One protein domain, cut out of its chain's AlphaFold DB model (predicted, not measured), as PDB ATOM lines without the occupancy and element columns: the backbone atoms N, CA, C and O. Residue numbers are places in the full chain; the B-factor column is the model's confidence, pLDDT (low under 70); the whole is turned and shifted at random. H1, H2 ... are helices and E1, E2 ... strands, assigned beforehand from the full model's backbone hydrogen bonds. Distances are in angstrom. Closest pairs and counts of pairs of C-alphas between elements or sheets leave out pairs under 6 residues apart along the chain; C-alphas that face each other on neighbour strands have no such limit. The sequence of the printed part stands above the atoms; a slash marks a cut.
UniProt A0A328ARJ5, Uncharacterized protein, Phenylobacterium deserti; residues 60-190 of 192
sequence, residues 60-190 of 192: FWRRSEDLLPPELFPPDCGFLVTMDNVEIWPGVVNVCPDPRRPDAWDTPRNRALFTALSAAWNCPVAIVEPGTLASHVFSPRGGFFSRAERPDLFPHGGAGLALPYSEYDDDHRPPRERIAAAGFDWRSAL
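What this domain is: This is residues 60 to 190 of the 192 residues of an uncharacterized protein of Phenylobacterium deserti (UniProt A0A328ARJ5). One strongly twisted sheet of five strands has the long helix H3 slanting over one face, over E3 and E4, while on the side away from H3 a long loop, residues 147 to 174, runs from the E5 edge back past the E1 edge to H4. The short helices H1 and H2 sit by the E1 edge, H4 lies by the last turn of H3, and H5 is set off from both H3 and H4, its centre 15.7 A from the mean of all C-alphas. The printed part has 131 residues, with five named helices and five named strands in the order H1, H2, E1, E2, H3, E3, E4, E5, H4, H5; the mixed sheet runs E1, E2, E3, E4, E5. The class is mixed, helices and strands, though under half of the residues are in named elements. The whole is compact, with a radius of gyration of the C-alphas of 13.8 A and spans of 35 by 33 by 28 A.

Where its parts are: In the sheet, E1 is residues 79 to 83, 13.0 A long from first to last C-alpha, and E2 is residues 93 to 97, 12.9 A. E3, residues 125 to 129, measures 13.0 A; E4, residues 132 to 138, is the longest strand by residues, at 16.0 A; E5, residues 144 to 146, measures 7.0 A. H3, residues 108 to 121, is the longest helix, 20.2 A from C-alpha 108 at (118.417, 110.733, 121.358) to C-alpha 121 at (114.076, 97.696, 106.612). H1 is residues 60 to 63, 5.0 A, beginning at C-alpha 60 at (128.083, 99.135, 107.251), and H2 is residues 74 to 77, 5.3 A. H4 is residues 175 to 181, 9.7 A, and H5, residues 186 to 189, 4.9 A, ends at C-alpha 189 at (107.632, 87.216, 113.628).

How they stand to each other: The edge strands are E1 and E5. E1 and E2 form an antiparallel hairpin, with N 80 and O 96 at 2.8 A. E2 and E3 are parallel, 34 degrees between their directions, with N 126 and O 93 at 2.8 A. E2, H3 and E3 form a strand-helix-strand unit, two parallel neighbour strands with a helix between them in the chain, and its crossover is right-handed. E3, E4 and E5 make a meander, each strand the antiparallel neighbour of the one before; N 127 and O 136 are 2.8 A apart, and N 137 and O 145 are 2.9 A apart. H3 is on the sheet at a height of 7.9 A, over E4 and, only just, with 3 C-alphas, over E3. It runs slantwise to the strands, at 52 degrees to E4 on the local plane; its closest C-alphas to E4 are those of Thr 115 and Phe 138, 5.8 A apart. H1 is on the sheet at a height of 6.0 A, over none of the strands; its closest C-alphas to E1 are those of Phe 60 and Thr 82, 5.2 A apart. H2 is only just not on the sheet, with 4 pairs of C-alphas within 10 A. H4 is not on the sheet; H3 only just touches it, with residue 121 alone and 3 pairs of C-alphas within 8 A, the closest being those of Trp 121 and Arg 176 at 6.7 A. H4 and H5 are apart. In H3 and H4 every O i to N i+4 pair is within hydrogen-bond range; H1, H2 and H5 are too short for such a pair, and their single O i to N i+3 pair is within range in H1 and H5 but not in H2.

The domain as a whole: The C-alphas farthest apart are those of Glu 149 and Asp 170, 37.1 A. The printed part has no cut. The link from E5 to H4, 28 residues, is long. The mean pLDDT of the printed part is 78.5; residues 84 to 91, 132, 153 to 172, 183 to 184 and 188 to 190 are under 70.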
ATOM      1  N   PHE A  60     129.379  98.699 107.744       85.38
ATOM      2  CA  PHE A  60     128.083  99.135 107.251       85.38
ATOM      3  C   PHE A  60     128.086 100.594 106.785       85.38
ATOM      4  O   PHE A  60     127.548 100.921 105.735       85.38
ATOM      5  N   TRP A  61     128.804 101.461 107.505       88.44
ATOM      6  CA  TRP A  61     128.969 102.866 107.130       88.44
ATOM      7  C   TRP A  61     129.593 103.046 105.741       88.44
ATOM      8  O   TRP A  61     129.228 103.984 105.038       88.44
ATOM      9  N   ARG A  62     130.494 102.150 105.315       86.81
ATOM     10  CA  ARG A  62     131.081 102.199 103.969       86.81
ATOM     11  C   ARG A  62     130.157 101.619 102.903       86.81
ATOM     12  O   ARG A  62     130.135 102.150 101.802       86.81
ATOM     13  N   ARG A  63     129.417 100.547 103.218       81.12
ATOM     14  CA  ARG A  63     128.500  99.870 102.277       81.12
ATOM     15  C   ARG A  63     127.139 100.559 102.128       81.12
ATOM     16  O   ARG A  63     126.355 100.170 101.270       81.12
ATOM     17  N   SER A  64     126.804 101.515 102.989       77.25
ATOM     18  CA  SER A  64     125.452 102.079 103.076       77.25
ATOM     19  C   SER A  64     125.494 103.599 103.175       77.25
ATOM     20  O   SER A  64     125.013 104.190 104.143       77.25
ATOM     21  N   GLU A  65     126.107 104.229 102.173       80.00
ATOM     22  CA  GLU A  65     126.291 105.680 102.143       80.00
ATOM     23  C   GLU A  65     124.979 106.469 102.107       80.00
ATOM     24  O   GLU A  65     124.878 107.506 102.763       80.00
ATOM     25  N   ASP A  66     123.963 105.921 101.442       75.81
ATOM     26  CA  ASP A  66     122.635 106.527 101.297       75.81
ATOM     27  C   ASP A  66     121.817 106.491 102.598       75.81
ATOM     28  O   ASP A  66     120.707 107.018 102.665       75.81
ATOM     29  N   LEU A  67     122.317 105.789 103.618       75.62
ATOM     30  CA  LEU A  67     121.510 105.294 104.735       75.62
ATOM     31  C   LEU A  67     122.122 105.659 106.080       75.62
ATOM     32  O   LEU A  67     121.423 106.142 106.969       75.62
ATOM     33  N   LEU A  68     123.427 105.436 106.239       83.56
ATOM     34  CA  LEU A  68     124.150 105.920 107.404       83.56
ATOM     35  C   LEU A  68     124.761 107.276 107.078       83.56
ATOM     36  O   LEU A  68     125.550 107.371 106.130       83.56
ATOM     37  N   PRO A  69     124.453 108.319 107.861       88.00
ATOM     38  CA  PRO A  69     124.969 109.638 107.572       88.00
ATOM     39  C   PRO A  69     126.489 109.687 107.839       88.00
ATOM     40  O   PRO A  69     127.020 108.849 108.584       88.00
ATOM     41  N   PRO A  70     127.223 110.632 107.224       90.25
ATOM     42  CA  PRO A  70     128.679 110.702 107.332       90.25
ATOM     43  C   PRO A  70     129.201 110.767 108.772       90.25
ATOM     44  O   PRO A  70     130.243 110.183 109.047       90.25
ATOM     45  N   GLU A  71     128.458 111.368 109.708       90.62
ATOM     46  CA  GLU A  71     128.872 111.513 111.116       90.62
ATOM     47  C   GLU A  71     128.848 110.190 111.895       90.62
ATOM     48  O   GLU A  71     129.248 110.145 113.055       90.62
ATOM     49  N   LEU A  72     128.373 109.102 111.281       92.75
ATOM     50  CA  LEU A  72     128.562 107.750 111.803       92.75
ATOM     51  C   LEU A  72     129.877 107.108 111.356       92.75
ATOM     52  O   LEU A  72     130.016 105.883 111.406       92.75
ATOM     53  N   PHE A  73     130.849 107.921 110.934       94.12
ATOM     54  CA  PHE A  73     132.218 107.465 110.793       94.12
ATOM     55  C   PHE A  73     132.683 106.878 112.141       94.12
ATOM     56  O   PHE A  73     132.598 107.567 113.160       94.12
ATOM     57  N   PRO A  74     133.142 105.610 112.194       95.12
ATOM     58  CA  PRO A  74     133.300 104.903 113.467       95.12
ATOM     59  C   PRO A  74     134.201 105.592 114.515       95.12
ATOM     60  O   PRO A  74     133.828 105.612 115.691       95.12
ATOM     61  N   PRO A  75     135.345 106.205 114.140       93.44
ATOM     62  CA  PRO A  75     136.158 106.986 115.073       93.44
ATOM     63  C   PRO A  75     135.410 108.161 115.713       93.44
ATOM     64  O   PRO A  75     135.654 108.458 116.881       93.44
ATOM     65  N   ASP A  76     134.452 108.764 115.015       94.50
ATOM     66  CA  ASP A  76     133.689 109.903 115.522       94.50
ATOM     67  C   ASP A  76     132.545 109.421 116.419       94.50
ATOM     68  O   ASP A  76     132.453 109.816 117.584       94.50
ATOM     69  N   CYS A  77     131.722 108.489 115.926       95.44
ATOM     70  CA  CYS A  77     130.510 108.054 116.625       95.44
ATOM     71  C   CYS A  77     130.745 107.047 117.758       95.44
ATOM     72  O   CYS A  77     129.895 106.925 118.631       95.44
ATOM     73  N   GLY A  78     131.876 106.334 117.778       95.62
ATOM     74  CA  GLY A  78     132.225 105.415 118.865       95.62
ATOM     75  C   GLY A  78     131.564 104.050 118.843       95.62
ATOM     76  O   GLY A  78     131.653 103.330 119.832       95.62
ATOM     77  N   PHE A  79     130.963 103.656 117.726       95.31
ATOM     78  CA  PHE A  79     130.454 102.303 117.526       95.31
ATOM     79  C   PHE A  79     130.614 101.856 116.074       95.31
ATOM     80  O   PHE A  79     130.606 102.654 115.136       95.31
ATOM     81  N   LEU A  80     130.829 100.557 115.887       93.69
ATOM     82  CA  LEU A  80     130.927  99.940 114.576       93.69
ATOM     83  C   LEU A  80     129.554  99.386 114.232       93.69
ATOM     84  O   LEU A  80     129.016  98.581 114.983       93.69
ATOM     85  N   VAL A  81     129.001  99.786 113.093       89.94
ATOM     86  CA  VAL A  81     127.811  99.125 112.557       89.94
ATOM     87  C   VAL A  81     128.270  98.002 111.632       89.94
ATOM     88  O   VAL A  81     129.080  98.223 110.722       89.94
ATOM     89  N   THR A  82     127.764  96.803 111.888       84.50
ATOM     90  CA  THR A  82     127.950  95.595 111.086       84.50
ATOM     91  C   THR A  82     126.600  94.905 110.900       84.50
ATOM     92  O   THR A  82     125.593  95.319 111.469       84.50
ATOM     93  N   MET A  83     126.550  93.881 110.066       75.38
ATOM     94  CA  MET A  83     125.363  93.062 109.861       75.38
ATOM     95  C   MET A  83     125.827  91.619 109.753       75.38
ATOM     96  O   MET A  83     126.868  91.368 109.141       75.38
ATOM     97  N   ASP A  84     125.084  90.700 110.358       69.38
ATOM     98  CA  ASP A  84     125.344  89.277 110.159       69.38
ATOM     99  C   ASP A  84     125.076  88.897 108.700       69.38
ATOM    100  O   ASP A  84     124.362  89.604 107.974       69.38
ATOM    101  N   ASN A  85     125.666  87.791 108.239       62.00
ATOM    102  CA  ASN A  85     125.343  87.291 106.913       62.00
ATOM    103  C   ASN A  85     123.835  87.004 106.867       62.00
ATOM    104  O   ASN A  85     123.336  86.230 107.679       62.00
ATOM    105  N   VAL A  86     123.101  87.629 105.937       54.38
ATOM    106  CA  VAL A  86     121.632  87.491 105.861       54.38
ATOM    107  C   VAL A  86     121.187  86.047 105.603       54.38
ATOM    108  O   VAL A  86     120.020  85.719 105.799       54.38
ATOM    109  N   GLU A  87     122.116  85.196 105.162       51.53
ATOM    110  CA  GLU A  87     121.934  83.759 104.966       51.53
ATOM    111  C   GLU A  87     121.958  82.968 106.287       51.53
ATOM    112  O   GLU A  87     121.379  81.882 106.359       51.53
ATOM    113  N   ILE A  88     122.578  83.507 107.346       53.22
ATOM    114  CA  ILE A  88     122.514  82.961 108.704       53.22
ATOM    115  C   ILE A  88     121.319  83.603 109.399       53.22
ATOM    116  O   ILE A  88     121.296  84.775 109.773       53.22
ATOM    117  N   TRP A  89     120.269  82.805 109.492       53.25
ATOM    118  CA  TRP A  89     118.951  83.242 109.903       53.25
ATOM    119  C   TRP A  89     118.872  83.559 111.409       53.25
ATOM    120  O   TRP A  89     119.348  82.752 112.215       53.25
ATOM    121  N   PRO A  90     118.165  84.627 111.822       58.44
ATOM    122  CA  PRO A  90     117.677  85.757 111.025       58.44
ATOM    123  C   PRO A  90     118.672  86.939 111.031       58.44
ATOM    124  O   PRO A  90     119.283  87.238 112.053       58.44
ATOM    125  N   GLY A  91     118.806  87.646 109.901       67.56
ATOM    126  CA  GLY A  91     119.724  88.786 109.782       67.56
ATOM    127  C   GLY A  91     119.361  89.943 110.723       67.56
ATOM    128  O   GLY A  91     118.202  90.366 110.768       67.56
ATOM    129  N   VAL A  92     120.362  90.451 111.447       76.75
ATOM    130  CA  VAL A  92     120.264  91.564 112.405       76.75
ATOM    131  C   VAL A  92     121.332  92.610 112.080       76.75
ATOM    132  O   VAL A  92     122.466  92.277 111.725       76.75
ATOM    133  N   VAL A  93     120.975  93.893 112.192       84.44
ATOM    134  CA  VAL A  93     121.958  94.982 112.156       84.44
ATOM    135  C   VAL A  93     122.567  95.120 113.544       84.44
ATOM    136  O   VAL A  93     121.876  95.440 114.506       84.44
ATOM    137  N   ASN A  94     123.874  94.927 113.641       87.94
ATOM    138  CA  ASN A  94     124.612  94.955 114.891       87.94
ATOM    139  C   ASN A  94     125.318  96.305 115.046       87.94
ATOM    140  O   ASN A  94     126.145  96.701 114.224       87.94
ATOM    141  N   VAL A  95     125.002  97.015 116.122       92.75
ATOM    142  CA  VAL A  95     125.730  98.191 116.593       92.75
ATOM    143  C   VAL A  95     126.661  97.714 117.694       92.75
ATOM    144  O   VAL A  95     126.202  97.280 118.744       92.75
ATOM    145  N   CYS A  96     127.965  97.780 117.455       93.44
ATOM    146  CA  CYS A  96     128.993  97.314 118.376       93.44
ATOM    147  C   CYS A  96     129.747  98.516 118.963       93.44
ATOM    148  O   CYS A  96     130.634  99.051 118.286       93.44
ATOM    149  N   PRO A  97     129.410  98.987 120.177       94.38
ATOM    150  CA  PRO A  97     130.118 100.092 120.814       94.38
ATOM    151  C   PRO A  97     131.594  99.771 121.052       94.38
ATOM    152  O   PRO A  97     131.958  98.637 121.377       94.38
ATOM    153  N   ASP A  98     132.454 100.780 120.902       92.81
ATOM    154  CA  ASP A  98     133.834 100.704 121.375       92.81
ATOM    155  C   ASP A  98     133.802 100.518 122.903       92.81
ATOM    156  O   ASP A  98     133.172 101.327 123.586       92.81
ATOM    157  N   PRO A  99     134.492  99.516 123.479       90.44
ATOM    158  CA  PRO A  99     134.549  99.340 124.930       90.44
ATOM    159  C   PRO A  99     135.063 100.570 125.693       90.44
ATOM    160  O   PRO A  99     134.787 100.720 126.878       90.44
ATOM    161  N   ARG A 100     135.808 101.467 125.030       91.56
ATOM    162  CA  ARG A 100     136.258 102.748 125.600       91.56
ATOM    163  C   ARG A 100     135.157 103.815 125.639       91.56
ATOM    164  O   ARG A 100     135.330 104.831 126.306       91.56
ATOM    165  N   ARG A 101     134.060 103.621 124.902       94.31
ATOM    166  CA  ARG A 101     132.892 104.512 124.817       94.31
ATOM    167  C   ARG A 101     131.588 103.688 124.746       94.31
ATOM    168  O   ARG A 101     130.867 103.788 123.751       94.31
ATOM    169  N   PRO A 102     131.280 102.878 125.777       93.06
ATOM    170  CA  PRO A 102     130.186 101.905 125.729       93.06
ATOM    171  C   PRO A 102     128.813 102.551 125.507       93.06
ATOM    172  O   PRO A 102     127.969 101.968 124.837       93.06
ATOM    173  N   ASP A 103     128.626 103.791 125.966       94.69
ATOM    174  CA  ASP A 103     127.350 104.511 125.880       94.69
ATOM    175  C   ASP A 103     127.232 105.407 124.634       94.69
ATOM    176  O   ASP A 103     126.259 106.138 124.480       94.69
ATOM    177  N   ALA A 104     128.200 105.388 123.705       95.56
ATOM    178  CA  ALA A 104     128.198 106.308 122.558       95.56
ATOM    179  C   ALA A 104     127.006 106.109 121.598       95.56
ATOM    180  O   ALA A 104     126.596 107.028 120.880       95.56
ATOM    181  N   TRP A 105     126.425 104.910 121.588       95.31
ATOM    182  CA  TRP A 105     125.203 104.615 120.845       95.31
ATOM    183  C   TRP A 105     123.961 105.248 121.497       95.31
ATOM    184  O   TRP A 105     122.984 105.523 120.800       95.31
ATOM    185  N   ASP A 106     123.997 105.507 122.806       96.00
ATOM    186  CA  ASP A 106     122.863 105.937 123.618       96.00
ATOM    187  C   ASP A 106     122.726 107.467 123.624       96.00
ATOM    188  O   ASP A 106     122.987 108.170 124.598       96.00
ATOM    189  N   THR A 107     122.303 108.004 122.483       95.31
ATOM    190  CA  THR A 107     121.885 109.405 122.382       95.31
ATOM    191  C   THR A 107     120.502 109.491 121.749       95.31
ATOM    192  O   THR A 107     120.146 108.619 120.947       95.31
ATOM    193  N   PRO A 108     119.714 110.553 122.010       95.19
ATOM    194  CA  PRO A 108     118.417 110.733 121.358       95.19
ATOM    195  C   PRO A 108     118.501 110.668 119.826       95.19
ATOM    196  O   PRO A 108     117.664 110.035 119.186       95.19
ATOM    197  N   ARG A 109     119.556 111.253 119.237       93.06
ATOM    198  CA  ARG A 109     119.819 111.212 117.790       93.06
ATOM    199  C   ARG A 109     120.028 109.782 117.294       93.06
ATOM    200  O   ARG A 109     119.387 109.371 116.331       93.06
ATOM    201  N   ASN A 110     120.925 109.036 117.934       94.31
ATOM    202  CA  ASN A 110     121.289 107.690 117.492       94.31
ATOM    203  C   ASN A 110     120.126 106.709 117.695       94.31
ATOM    204  O   ASN A 110     119.801 105.956 116.783       94.31
ATOM    205  N   ARG A 111     119.413 106.789 118.827       94.44
ATOM    206  CA  ARG A 111     118.194 106.003 119.075       94.44
ATOM    207  C   ARG A 111     117.112 106.254 118.025       94.44
ATOM    208  O   ARG A 111     116.507 105.301 117.533       94.44
ATOM    209  N   ALA A 112     116.879 107.517 117.663       92.69
ATOM    210  CA  ALA A 112     115.922 107.868 116.614       92.69
ATOM    211  C   ALA A 112     116.344 107.286 115.256       92.69
ATOM    212  O   ALA A 112     115.514 106.714 114.550       92.69
ATOM    213  N   LEU A 113     117.637 107.357 114.923       91.31
ATOM    214  CA  LEU A 113     118.177 106.750 113.710       91.31
ATOM    215  C   LEU A 113     118.010 105.225 113.696       91.31
ATOM    216  O   LEU A 113     117.539 104.689 112.699       91.31
ATOM    217  N   PHE A 114     118.362 104.519 114.772       92.56
ATOM    218  CA  PHE A 114     118.240 103.057 114.836       92.56
ATOM    219  C   PHE A 114     116.783 102.601 114.768       92.56
ATOM    220  O   PHE A 114     116.476 101.626 114.086       92.56
ATOM    221  N   THR A 115     115.874 103.354 115.391       92.69
ATOM    222  CA  THR A 115     114.427 103.128 115.271       92.69
ATOM    223  C   THR A 115     113.966 103.290 113.822       92.69
ATOM    224  O   THR A 115     113.281 102.417 113.291       92.69
ATOM    225  N   ALA A 116     114.373 104.377 113.157       90.00
ATOM    226  CA  ALA A 116     114.020 104.635 111.764       90.00
ATOM    227  C   ALA A 116     114.603 103.576 110.816       90.00
ATOM    228  O   ALA A 116     113.894 103.093 109.936       90.00
ATOM    229  N   LEU A 117     115.862 103.180 111.021       87.50
ATOM    230  CA  LEU A 117     116.532 102.134 110.251       87.50
ATOM    231  C   LEU A 117     115.815 100.791 110.414       87.50
ATOM    232  O   LEU A 117     115.475 100.147 109.422       87.50
ATOM    233  N   SER A 118     115.535 100.407 111.662       88.19
ATOM    234  CA  SER A 118     114.883  99.139 111.971       88.19
ATOM    235  C   SER A 118     113.492  99.047 111.349       88.19
ATOM    236  O   SER A 118     113.151  98.066 110.680       88.19
ATOM    237  N   ALA A 119     112.710 100.119 111.500       88.19
ATOM    238  CA  ALA A 119     111.399 100.231 110.891       88.19
ATOM    239  C   ALA A 119     111.495 100.196 109.362       88.19
ATOM    240  O   ALA A 119     110.789  99.409 108.740       88.19
ATOM    241  N   ALA A 120     112.362 100.996 108.741       83.94
ATOM    242  CA  ALA A 120     112.441 101.109 107.285       83.94
ATOM    243  C   ALA A 120     112.765  99.778 106.595       83.94
ATOM    244  O   ALA A 120     112.307  99.542 105.476       83.94
ATOM    245  N   TRP A 121     113.568  98.924 107.232       80.31
ATOM    246  CA  TRP A 121     114.076  97.696 106.612       80.31
ATOM    247  C   TRP A 121     113.418  96.431 107.091       80.31
ATOM    248  O   TRP A 121     113.773  95.356 106.616       80.31
ATOM    249  N   ASN A 122     112.468  96.556 108.012       83.12
ATOM    250  CA  ASN A 122     111.868  95.394 108.624       83.12
ATOM    251  C   ASN A 122     112.933  94.473 109.247       83.12
ATOM    252  O   ASN A 122     112.874  93.267 109.060       83.12
ATOM    253  N   CYS A 123     113.945  95.049 109.911       82.88
ATOM    254  CA  CYS A 123     115.113  94.337 110.436       82.88
ATOM    255  C   CYS A 123     115.510  94.895 111.818       82.88
ATOM    256  O   CYS A 123     115.629  96.114 111.955       82.88
ATOM    257  N   PRO A 124     115.671  94.075 112.870       86.06
ATOM    258  CA  PRO A 124     116.090  94.540 114.178       86.06
ATOM    259  C   PRO A 124     117.465  95.195 114.126       86.06
ATOM    260  O   PRO A 124     118.361  94.752 113.404       86.06
ATOM    261  N   VAL A 125     117.627  96.234 114.941       89.00
ATOM    262  CA  VAL A 125     118.946  96.787 115.256       89.00
ATOM    263  C   VAL A 125     119.280  96.374 116.680       89.00
ATOM    264  O   VAL A 125     118.551  96.730 117.604       89.00
ATOM    265  N   ALA A 126     120.356  95.620 116.864       89.25
ATOM    266  CA  ALA A 126     120.811  95.148 118.163       89.25
ATOM    267  C   ALA A 126     122.059  95.910 118.617       89.25
ATOM    268  O   ALA A 126     122.977  96.145 117.834       89.25
ATOM    269  N   ILE A 127     122.108  96.270 119.898       91.88
ATOM    270  CA  ILE A 127     123.327  96.749 120.549       91.88
ATOM    271  C   ILE A 127     124.086  95.529 121.057       91.88
ATOM    272  O   ILE A 127     123.574  94.801 121.905       91.88
ATOM    273  N   VAL A 128     125.289  95.300 120.538       88.25
ATOM    274  CA  VAL A 128     126.117  94.127 120.836       88.25
ATOM    275  C   VAL A 128     127.375  94.568 121.576       88.25
ATOM    276  O   VAL A 128     128.213  95.293 121.041       88.25
ATOM    277  N   GLU A 129     127.514  94.108 122.813       83.88
ATOM    278  CA  GLU A 129     128.571  94.505 123.744       83.88
ATOM    279  C   GLU A 129     129.514  93.331 124.046       83.88
ATOM    280  O   GLU A 129     129.124  92.167 123.896       83.88
ATOM    281  N   PRO A 130     130.747  93.593 124.523       80.62
ATOM    282  CA  PRO A 130     131.649  92.535 124.961       80.62
ATOM    283  C   PRO A 130     130.970  91.550 125.924       80.62
ATOM    284  O   PRO A 130     130.427  91.934 126.957       80.62
ATOM    285  N   GLY A 131     131.011  90.259 125.587       73.75
ATOM    286  CA  GLY A 131     130.463  89.189 126.426       73.75
ATOM    287  C   GLY A 131     128.938  89.028 126.389       73.75
ATOM    288  O   GLY A 131     128.434  88.096 127.011       73.75
ATOM    289  N   THR A 132     128.203  89.860 125.641       67.31
ATOM    290  CA  THR A 132     126.739  89.766 125.517       67.31
ATOM    291  C   THR A 132     126.321  89.720 124.049       67.31
ATOM    292  O   THR A 132     126.699  90.582 123.267       67.31
ATOM    293  N   LEU A 133     125.477  88.752 123.671       70.12
ATOM    294  CA  LEU A 133     124.996  88.632 122.283       70.12
ATOM    295  C   LEU A 133     124.182  89.844 121.806       70.12
ATOM    296  O   LEU A 133     124.228  90.179 120.634       70.12
ATOM    297  N   ALA A 134     123.446  90.490 122.711       82.75
ATOM    298  CA  ALA A 134     122.856  91.817 122.525       82.75
ATOM    299  C   ALA A 134     122.326  92.333 123.872       82.75
ATOM    300  O   ALA A 134     121.719  91.552 124.613       82.75
ATOM    301  N   SER A 135     122.571  93.601 124.209       87.94
ATOM    302  CA  SER A 135     122.084  94.262 125.431       87.94
ATOM    303  C   SER A 135     120.730  94.940 125.209       87.94
ATOM    304  O   SER A 135     119.871  94.908 126.091       87.94
ATOM    305  N   HIS A 136     120.517  95.487 124.009       91.06
ATOM    306  CA  HIS A 136     119.294  96.180 123.615       91.06
ATOM    307  C   HIS A 136     118.904  95.867 122.172       91.06
ATOM    308  O   HIS A 136     119.770  95.585 121.344       91.06
ATOM    309  N   VAL A 137     117.610  95.954 121.862       89.81
ATOM    310  CA  VAL A 137     117.066  95.763 120.510       89.81
ATOM    311  C   VAL A 137     116.056  96.859 120.179       89.81
ATOM    312  O   VAL A 137     115.152  97.151 120.964       89.81
ATOM    313  N   PHE A 138     116.190  97.433 118.984       91.50
ATOM    314  CA  PHE A 138     115.177  98.258 118.333       91.50
ATOM    315  C   PHE A 138     114.340  97.368 117.414       91.50
ATOM    316  O   PHE A 138     114.886  96.674 116.553       91.50
ATOM    317  N   SER A 139     113.023  97.374 117.620       87.69
ATOM    318  CA  SER A 139     112.081  96.528 116.890       87.69
ATOM    319  C   SER A 139     111.565  97.208 115.617       87.69
ATOM    320  O   SER A 139     111.164  98.378 115.661       87.69
ATOM    321  N   PRO A 140     111.414  96.463 114.507       85.81
ATOM    322  CA  PRO A 140     110.794  96.977 113.291       85.81
ATOM    323  C   PRO A 140     109.314  97.362 113.398       85.81
ATOM    324  O   PRO A 140     108.800  98.034 112.499       85.81
ATOM    325  N   ARG A 141     108.609  96.922 114.455       83.19
ATOM    326  CA  ARG A 141     107.218  97.329 114.753       83.19
ATOM    327  C   ARG A 141     107.137  98.624 115.565       83.19
ATOM    328  O   ARG A 141     106.040  99.071 115.886       83.19
ATOM    329  N   GLY A 142     108.282  99.219 115.893       77.81
ATOM    330  CA  GLY A 142     108.387 100.178 116.981       77.81
ATOM    331  C   GLY A 142     108.606  99.451 118.307       77.81
ATOM    332  O   GLY A 142     108.139  98.333 118.513       77.81
ATOM    333  N   GLY A 143     109.373 100.083 119.189       83.88
ATOM    334  CA  GLY A 143     109.781  99.505 120.466       83.88
ATOM    335  C   GLY A 143     111.297  99.463 120.613       83.88
ATOM    336  O   GLY A 143     112.039  99.255 119.651       83.88
ATOM    337  N   PHE A 144     111.731  99.683 121.842       89.75
ATOM    338  CA  PHE A 144     113.110  99.601 122.287       89.75
ATOM    339  C   PHE A 144     113.088  98.780 123.569       89.75
ATOM    340  O   PHE A 144     112.376  99.141 124.503       89.75
ATOM    341  N   PHE A 145     113.818  97.671 123.578       88.81
ATOM    342  CA  PHE A 145     113.804  96.723 124.683       88.81
ATOM    343  C   PHE A 145     115.226  96.449 125.137       88.81
ATOM    344  O   PHE A 145     116.105  96.192 124.310       88.81
ATOM    345  N   SER A 146     115.450  96.466 126.445       89.31
ATOM    346  CA  SER A 146     116.654  95.890 127.035       89.31
ATOM    347  C   SER A 146     116.485  94.384 127.245       89.31
ATOM    348  O   SER A 146     115.377  93.870 127.432       89.31
ATOM    349  N   ARG A 147     117.607  93.663 127.294       84.25
ATOM    350  CA  ARG A 147     117.627  92.242 127.672       84.25
ATOM    351  C   ARG A 147     117.042  92.003 129.065       84.25
ATOM    352  O   ARG A 147     116.479  90.940 129.302       84.25
ATOM    353  N   ALA A 148     117.174  92.965 129.979       85.38
ATOM    354  CA  ALA A 148     116.616  92.863 131.325       85.38
ATOM    355  C   ALA A 148     115.078  92.882 131.319       85.38
ATOM    356  O   ALA A 148     114.458  92.150 132.084       85.38
ATOM    357  N   GLU A 149     114.468  93.688 130.446       85.00
ATOM    358  CA  GLU A 149     113.009  93.815 130.336       85.00
ATOM    359  C   GLU A 149     112.374  92.660 129.557       85.00
ATOM    360  O   GLU A 149     111.291  92.196 129.912       85.00
ATOM    361  N   ARG A 150     113.027  92.212 128.479       81.12
ATOM    362  CA  ARG A 150     112.495  91.204 127.549       81.12
ATOM    363  C   ARG A 150     113.546  90.157 127.185       81.12
ATOM    364  O   ARG A 150     113.947  90.087 126.026       81.12
ATOM    365  N   PRO A 151     114.024  89.333 128.137       77.44
ATOM    366  CA  PRO A 151     115.067  88.340 127.868       77.44
ATOM    367  C   PRO A 151     114.665  87.309 126.802       77.44
ATOM    368  O   PRO A 151     115.537  86.736 126.160       77.44
ATOM    369  N   ASP A 152     113.363  87.114 126.579       72.19
ATOM    370  CA  ASP A 152     112.775  86.250 125.551       72.19
ATOM    371  C   ASP A 152     113.092  86.691 124.114       72.19
ATOM    372  O   ASP A 152     113.187  85.850 123.222       72.19
ATOM    373  N   LEU A 153     113.304  87.993 123.885       68.88
ATOM    374  CA  LEU A 153     113.648  88.541 122.567       68.88
ATOM    375  C   LEU A 153     115.125  88.351 122.204       68.88
ATOM    376  O   LEU A 153     115.539  88.661 121.087       68.88
ATOM    377  N   PHE A 154     115.928  87.859 123.144       69.81
ATOM    378  CA  PHE A 154     117.361  87.729 122.982       69.81
ATOM    379  C   PHE A 154     117.746  86.259 123.119       69.81
ATOM    380  O   PHE A 154     117.787  85.752 124.243       69.81
ATOM    381  N   PRO A 155     118.088  85.558 122.026       54.81
ATOM    382  CA  PRO A 155     118.380  84.136 122.110       54.81
ATOM    383  C   PRO A 155     119.486  83.858 123.140       54.81
ATOM    384  O   PRO A 155     120.499  84.567 123.224       54.81
ATOM    385  N   HIS A 156     119.262  82.836 123.971       47.31
ATOM    386  CA  HIS A 156     120.273  82.309 124.879       47.31
ATOM    387  C   HIS A 156     121.395  81.722 124.029       47.31
ATOM    388  O   HIS A 156     121.134  80.911 123.143       47.31
ATOM    389  N   GLY A 157     122.629  82.171 124.256       42.94
ATOM    390  CA  GLY A 157     123.764  81.796 123.425       42.94
ATOM    391  C   GLY A 157     123.950  80.288 123.312       42.94
ATOM    392  O   GLY A 157     124.480  79.647 124.211       42.94
ATOM    393  N   GLY A 158     123.548  79.740 122.168       34.69
ATOM    394  CA  GLY A 158     124.224  78.603 121.562       34.69
ATOM    395  C   GLY A 158     125.460  79.120 120.830       34.69
ATOM    396  O   GLY A 158     125.494  80.279 120.421       34.69
ATOM    397  N   ALA A 159     126.472  78.273 120.664       36.06
ATOM    398  CA  ALA A 159     127.785  78.582 120.091       36.06
ATOM    399  C   ALA A 159     127.788  79.012 118.595       36.06
ATOM    400  O   ALA A 159     128.727  78.703 117.868       36.06
ATOM    401  N   GLY A 160     126.749  79.701 118.117       37.84
ATOM    402  CA  GLY A 160     126.536  80.025 116.708       37.84
ATOM    403  C   GLY A 160     125.625  81.223 116.412       37.84
ATOM    404  O   GLY A 160     125.328  81.436 115.245       37.84
ATOM    405  N   LEU A 161     125.194  82.015 117.404       43.12
ATOM    406  CA  LEU A 161     124.612  83.342 117.139       43.12
ATOM    407  C   LEU A 161     125.731  84.376 117.238       43.12
ATOM    408  O   LEU A 161     126.400  84.483 118.266       43.12
ATOM    409  N   ALA A 162     126.021  84.991 116.097       49.53
ATOM    410  CA  ALA A 162     127.347  85.440 115.728       49.53
ATOM    411  C   ALA A 162     127.840  86.607 116.593       49.53
ATOM    412  O   ALA A 162     127.319  87.717 116.570       49.53
ATOM    413  N   LEU A 163     128.929  86.363 117.321       57.31
ATOM    414  CA  LEU A 163     129.874  87.428 117.653       57.31
ATOM    415  C   LEU A 163     130.167  88.221 116.372       57.31
ATOM    416  O   LEU A 163     130.207  87.586 115.318       57.31
ATOM    417  N   PRO A 164     130.412  89.545 116.427       57.28
ATOM    418  CA  PRO A 164     130.653  90.337 115.231       57.28
ATOM    419  C   PRO A 164     131.826  89.725 114.472       57.28
ATOM    420  O   PRO A 164     132.991  89.834 114.865       57.28
ATOM    421  N   TYR A 165     131.494  88.999 113.416       62.88
ATOM    422  CA  TYR A 165     132.431  88.201 112.662       62.88
ATOM    423  C   TYR A 165     132.651  88.907 111.340       62.88
ATOM    424  O   TYR A 165     131.719  89.415 110.715       62.88
ATOM    425  N   SER A 166     133.906  88.964 110.918       55.78
ATOM    426  CA  SER A 166     134.243  89.378 109.565       55.78
ATOM    427  C   SER A 166     133.859  88.253 108.604       55.78
ATOM    428  O   SER A 166     134.733  87.579 108.061       55.78
ATOM    429  N   GLU A 167     132.567  87.981 108.454       55.75
ATOM    430  CA  GLU A 167     132.131  86.899 107.591       55.75
ATOM    431  C   GLU A 167     132.283  87.277 106.119       55.75
ATOM    432  O   GLU A 167     132.174  88.439 105.715       55.75
ATOM    433  N   TYR A 168     132.612  86.259 105.334       57.62
ATOM    434  CA  TYR A 168     132.840  86.353 103.908       57.62
ATOM    435  C   TYR A 168     131.517  86.427 103.190       57.62
ATOM    436  O   TYR A 168     130.859  85.419 102.962       57.62
ATOM    437  N   ASP A 169     131.151  87.642 102.847       58.19
ATOM    438  CA  ASP A 169     129.979  87.883 102.054       58.19
ATOM    439  C   ASP A 169     130.399  88.229 100.626       58.19
ATOM    440  O   ASP A 169     130.769  89.372 100.338       58.19
ATOM    441  N   ASP A 170     130.386  87.208  99.766       61.44
ATOM    442  CA  ASP A 170     130.582  87.343  98.317       61.44
ATOM    443  C   ASP A 170     129.350  87.992  97.643       61.44
ATOM    444  O   ASP A 170     129.379  88.323  96.455       61.44
ATOM    445  N   ASP A 171     128.257  88.207  98.388       67.00
ATOM    446  CA  ASP A 171     127.111  88.978  97.926       67.00
ATOM    447  C   ASP A 171     127.363  90.480  98.119       67.00
ATOM    448  O   ASP A 171     127.121  91.091  99.162       67.00
ATOM    449  N   HIS A 172     127.848  91.099  97.047       68.44
ATOM    450  CA  HIS A 172     128.155  92.526  96.998       68.44
ATOM    451  C   HIS A 172     126.921  93.426  96.836       68.44
ATOM    452  O   HIS A 172     127.078  94.642  96.686       68.44
ATOM    453  N   ARG A 173     125.698  92.877  96.837       73.56
ATOM    454  CA  ARG A 173     124.485  93.702  96.770       73.56
ATOM    455  C   ARG A 173     124.383  94.619  97.993       73.56
ATOM    456  O   ARG A 173     124.805  94.245  99.095       73.56
ATOM    457  N   PRO A 174     123.764  95.802  97.848       73.69
ATOM    458  CA  PRO A 174     123.448  96.657  98.980       73.69
ATOM    459  C   PRO A 174     122.707  95.876 100.080       73.69
ATOM    460  O   PRO A 174     121.758  95.147  99.782       73.69
ATOM    461  N   PRO A 175     123.066  96.044 101.367       73.00
ATOM    462  CA  PRO A 175     122.449  95.300 102.467       73.00
ATOM    463  C   PRO A 175     120.917  95.324 102.494       73.00
ATOM    464  O   PRO A 175     120.284  94.314 102.789       73.00
ATOM    465  N   ARG A 176     120.308  96.456 102.125       74.25
ATOM    466  CA  ARG A 176     118.849  96.596 102.032       74.25
ATOM    467  C   ARG A 176     118.233  95.629 101.020       74.25
ATOM    468  O   ARG A 176     117.172  95.072 101.284       74.25
ATOM    469  N   GLU A 177     118.879  95.434  99.873       78.12
ATOM    470  CA  GLU A 177     118.415  94.491  98.850       78.12
ATOM    471  C   GLU A 177     118.540  93.054  99.336       78.12
ATOM    472  O   GLU A 177     117.658  92.240  99.082       78.12
ATOM    473  N   ARG A 178     119.604  92.754 100.084       75.94
ATOM    474  CA  ARG A 178     119.841  91.434 100.672       75.94
ATOM    475  C   ARG A 178     118.793  91.087 101.726       75.94
ATOM    476  O   ARG A 178     118.208  90.011 101.664       75.94
ATOM    477  N   ILE A 179     118.484  92.026 102.625       73.81
ATOM    478  CA  ILE A 179     117.399  91.886 103.612       73.81
ATOM    479  C   ILE A 179     116.051  91.691 102.906       73.81
ATOM    480  O   ILE A 179     115.296  90.789 103.261       73.81
ATOM    481  N   ALA A 180     115.757  92.496 101.881       75.88
ATOM    482  CA  ALA A 180     114.519  92.360 101.116       75.88
ATOM    483  C   ALA A 180     114.431  91.003 100.391       75.88
ATOM    484  O   ALA A 180     113.378  90.369 100.399       75.88
ATOM    485  N   ALA A 181     115.536  90.537  99.802       76.12
ATOM    486  CA  ALA A 181     115.613  89.261  99.093       76.12
ATOM    487  C   ALA A 181     115.516  88.047 100.027       76.12
ATOM    488  O   ALA A 181     114.990  87.016  99.613       76.12
ATOM    489  N   ALA A 182     115.972  88.166 101.278       72.94
ATOM    490  CA  ALA A 182     115.808  87.121 102.289       72.94
ATOM    491  C   ALA A 182     114.328  86.860 102.631       72.94
ATOM    492  O   ALA A 182     114.006  85.823 103.207       72.94
ATOM    493  N   GLY A 183     113.421  87.784 102.281       67.88
ATOM    494  CA  GLY A 183     111.974  87.604 102.415       67.88
ATOM    495  C   GLY A 183     111.486  87.497 103.861       67.88
ATOM    496  O   GLY A 183     110.339  87.116 104.091       67.88
ATOM    497  N   PHE A 184     112.341  87.810 104.838       69.25
ATOM    498  CA  PHE A 184     111.994  87.702 106.244       69.25
ATOM    499  C   PHE A 184     111.155  88.898 106.693       69.25
ATOM    500  O   PHE A 184     111.542  90.054 106.506       69.25
ATOM    501  N   ASP A 185     110.018  88.616 107.327       71.06
ATOM    502  CA  ASP A 185     109.159  89.637 107.907       71.06
ATOM    503  C   ASP A 185     109.258  89.646 109.436       71.06
ATOM    504  O   ASP A 185     108.485  88.992 110.141       71.06
ATOM    505  N   TRP A 186     110.204  90.433 109.954       71.44
ATOM    506  CA  TRP A 186     110.385  90.601 111.394       71.44
ATOM    507  C   TRP A 186     109.161  91.196 112.089       71.44
ATOM    508  O   TRP A 186     108.888  90.837 113.235       71.44
ATOM    509  N   ARG A 187     108.376  92.048 111.421       73.81
ATOM    510  CA  ARG A 187     107.121  92.555 111.997       73.81
ATOM    511  C   ARG A 187     106.099  91.442 112.194       73.81
ATOM    512  O   ARG A 187     105.342  91.512 113.154       73.81
ATOM    513  N   SER A 188     106.070  90.435 111.326       67.44
ATOM    514  CA  SER A 188     105.176  89.282 111.487       67.44
ATOM    515  C   SER A 188     105.689  88.273 112.520       67.44
ATOM    516  O   SER A 188     104.881  87.636 113.192       67.44
ATOM    517  N   ALA A 189     107.011  88.148 112.682       62.19
ATOM    518  CA  ALA A 189     107.632  87.216 113.628       62.19
ATOM    519  C   ALA A 189     107.652  87.717 115.087       62.19
ATOM    520  O   ALA A 189     107.609  86.914 116.017       62.19
ATOM    521  N   LEU A 190     107.711  89.033 115.302       61.69
ATOM    522  CA  LEU A 190     107.689  89.635 116.635       61.69
ATOM    523  C   LEU A 190     106.233  89.829 117.090       61.69
ATOM    524  O   LEU A 190     105.518  90.709 116.595       61.69
TER     525      LEU A 190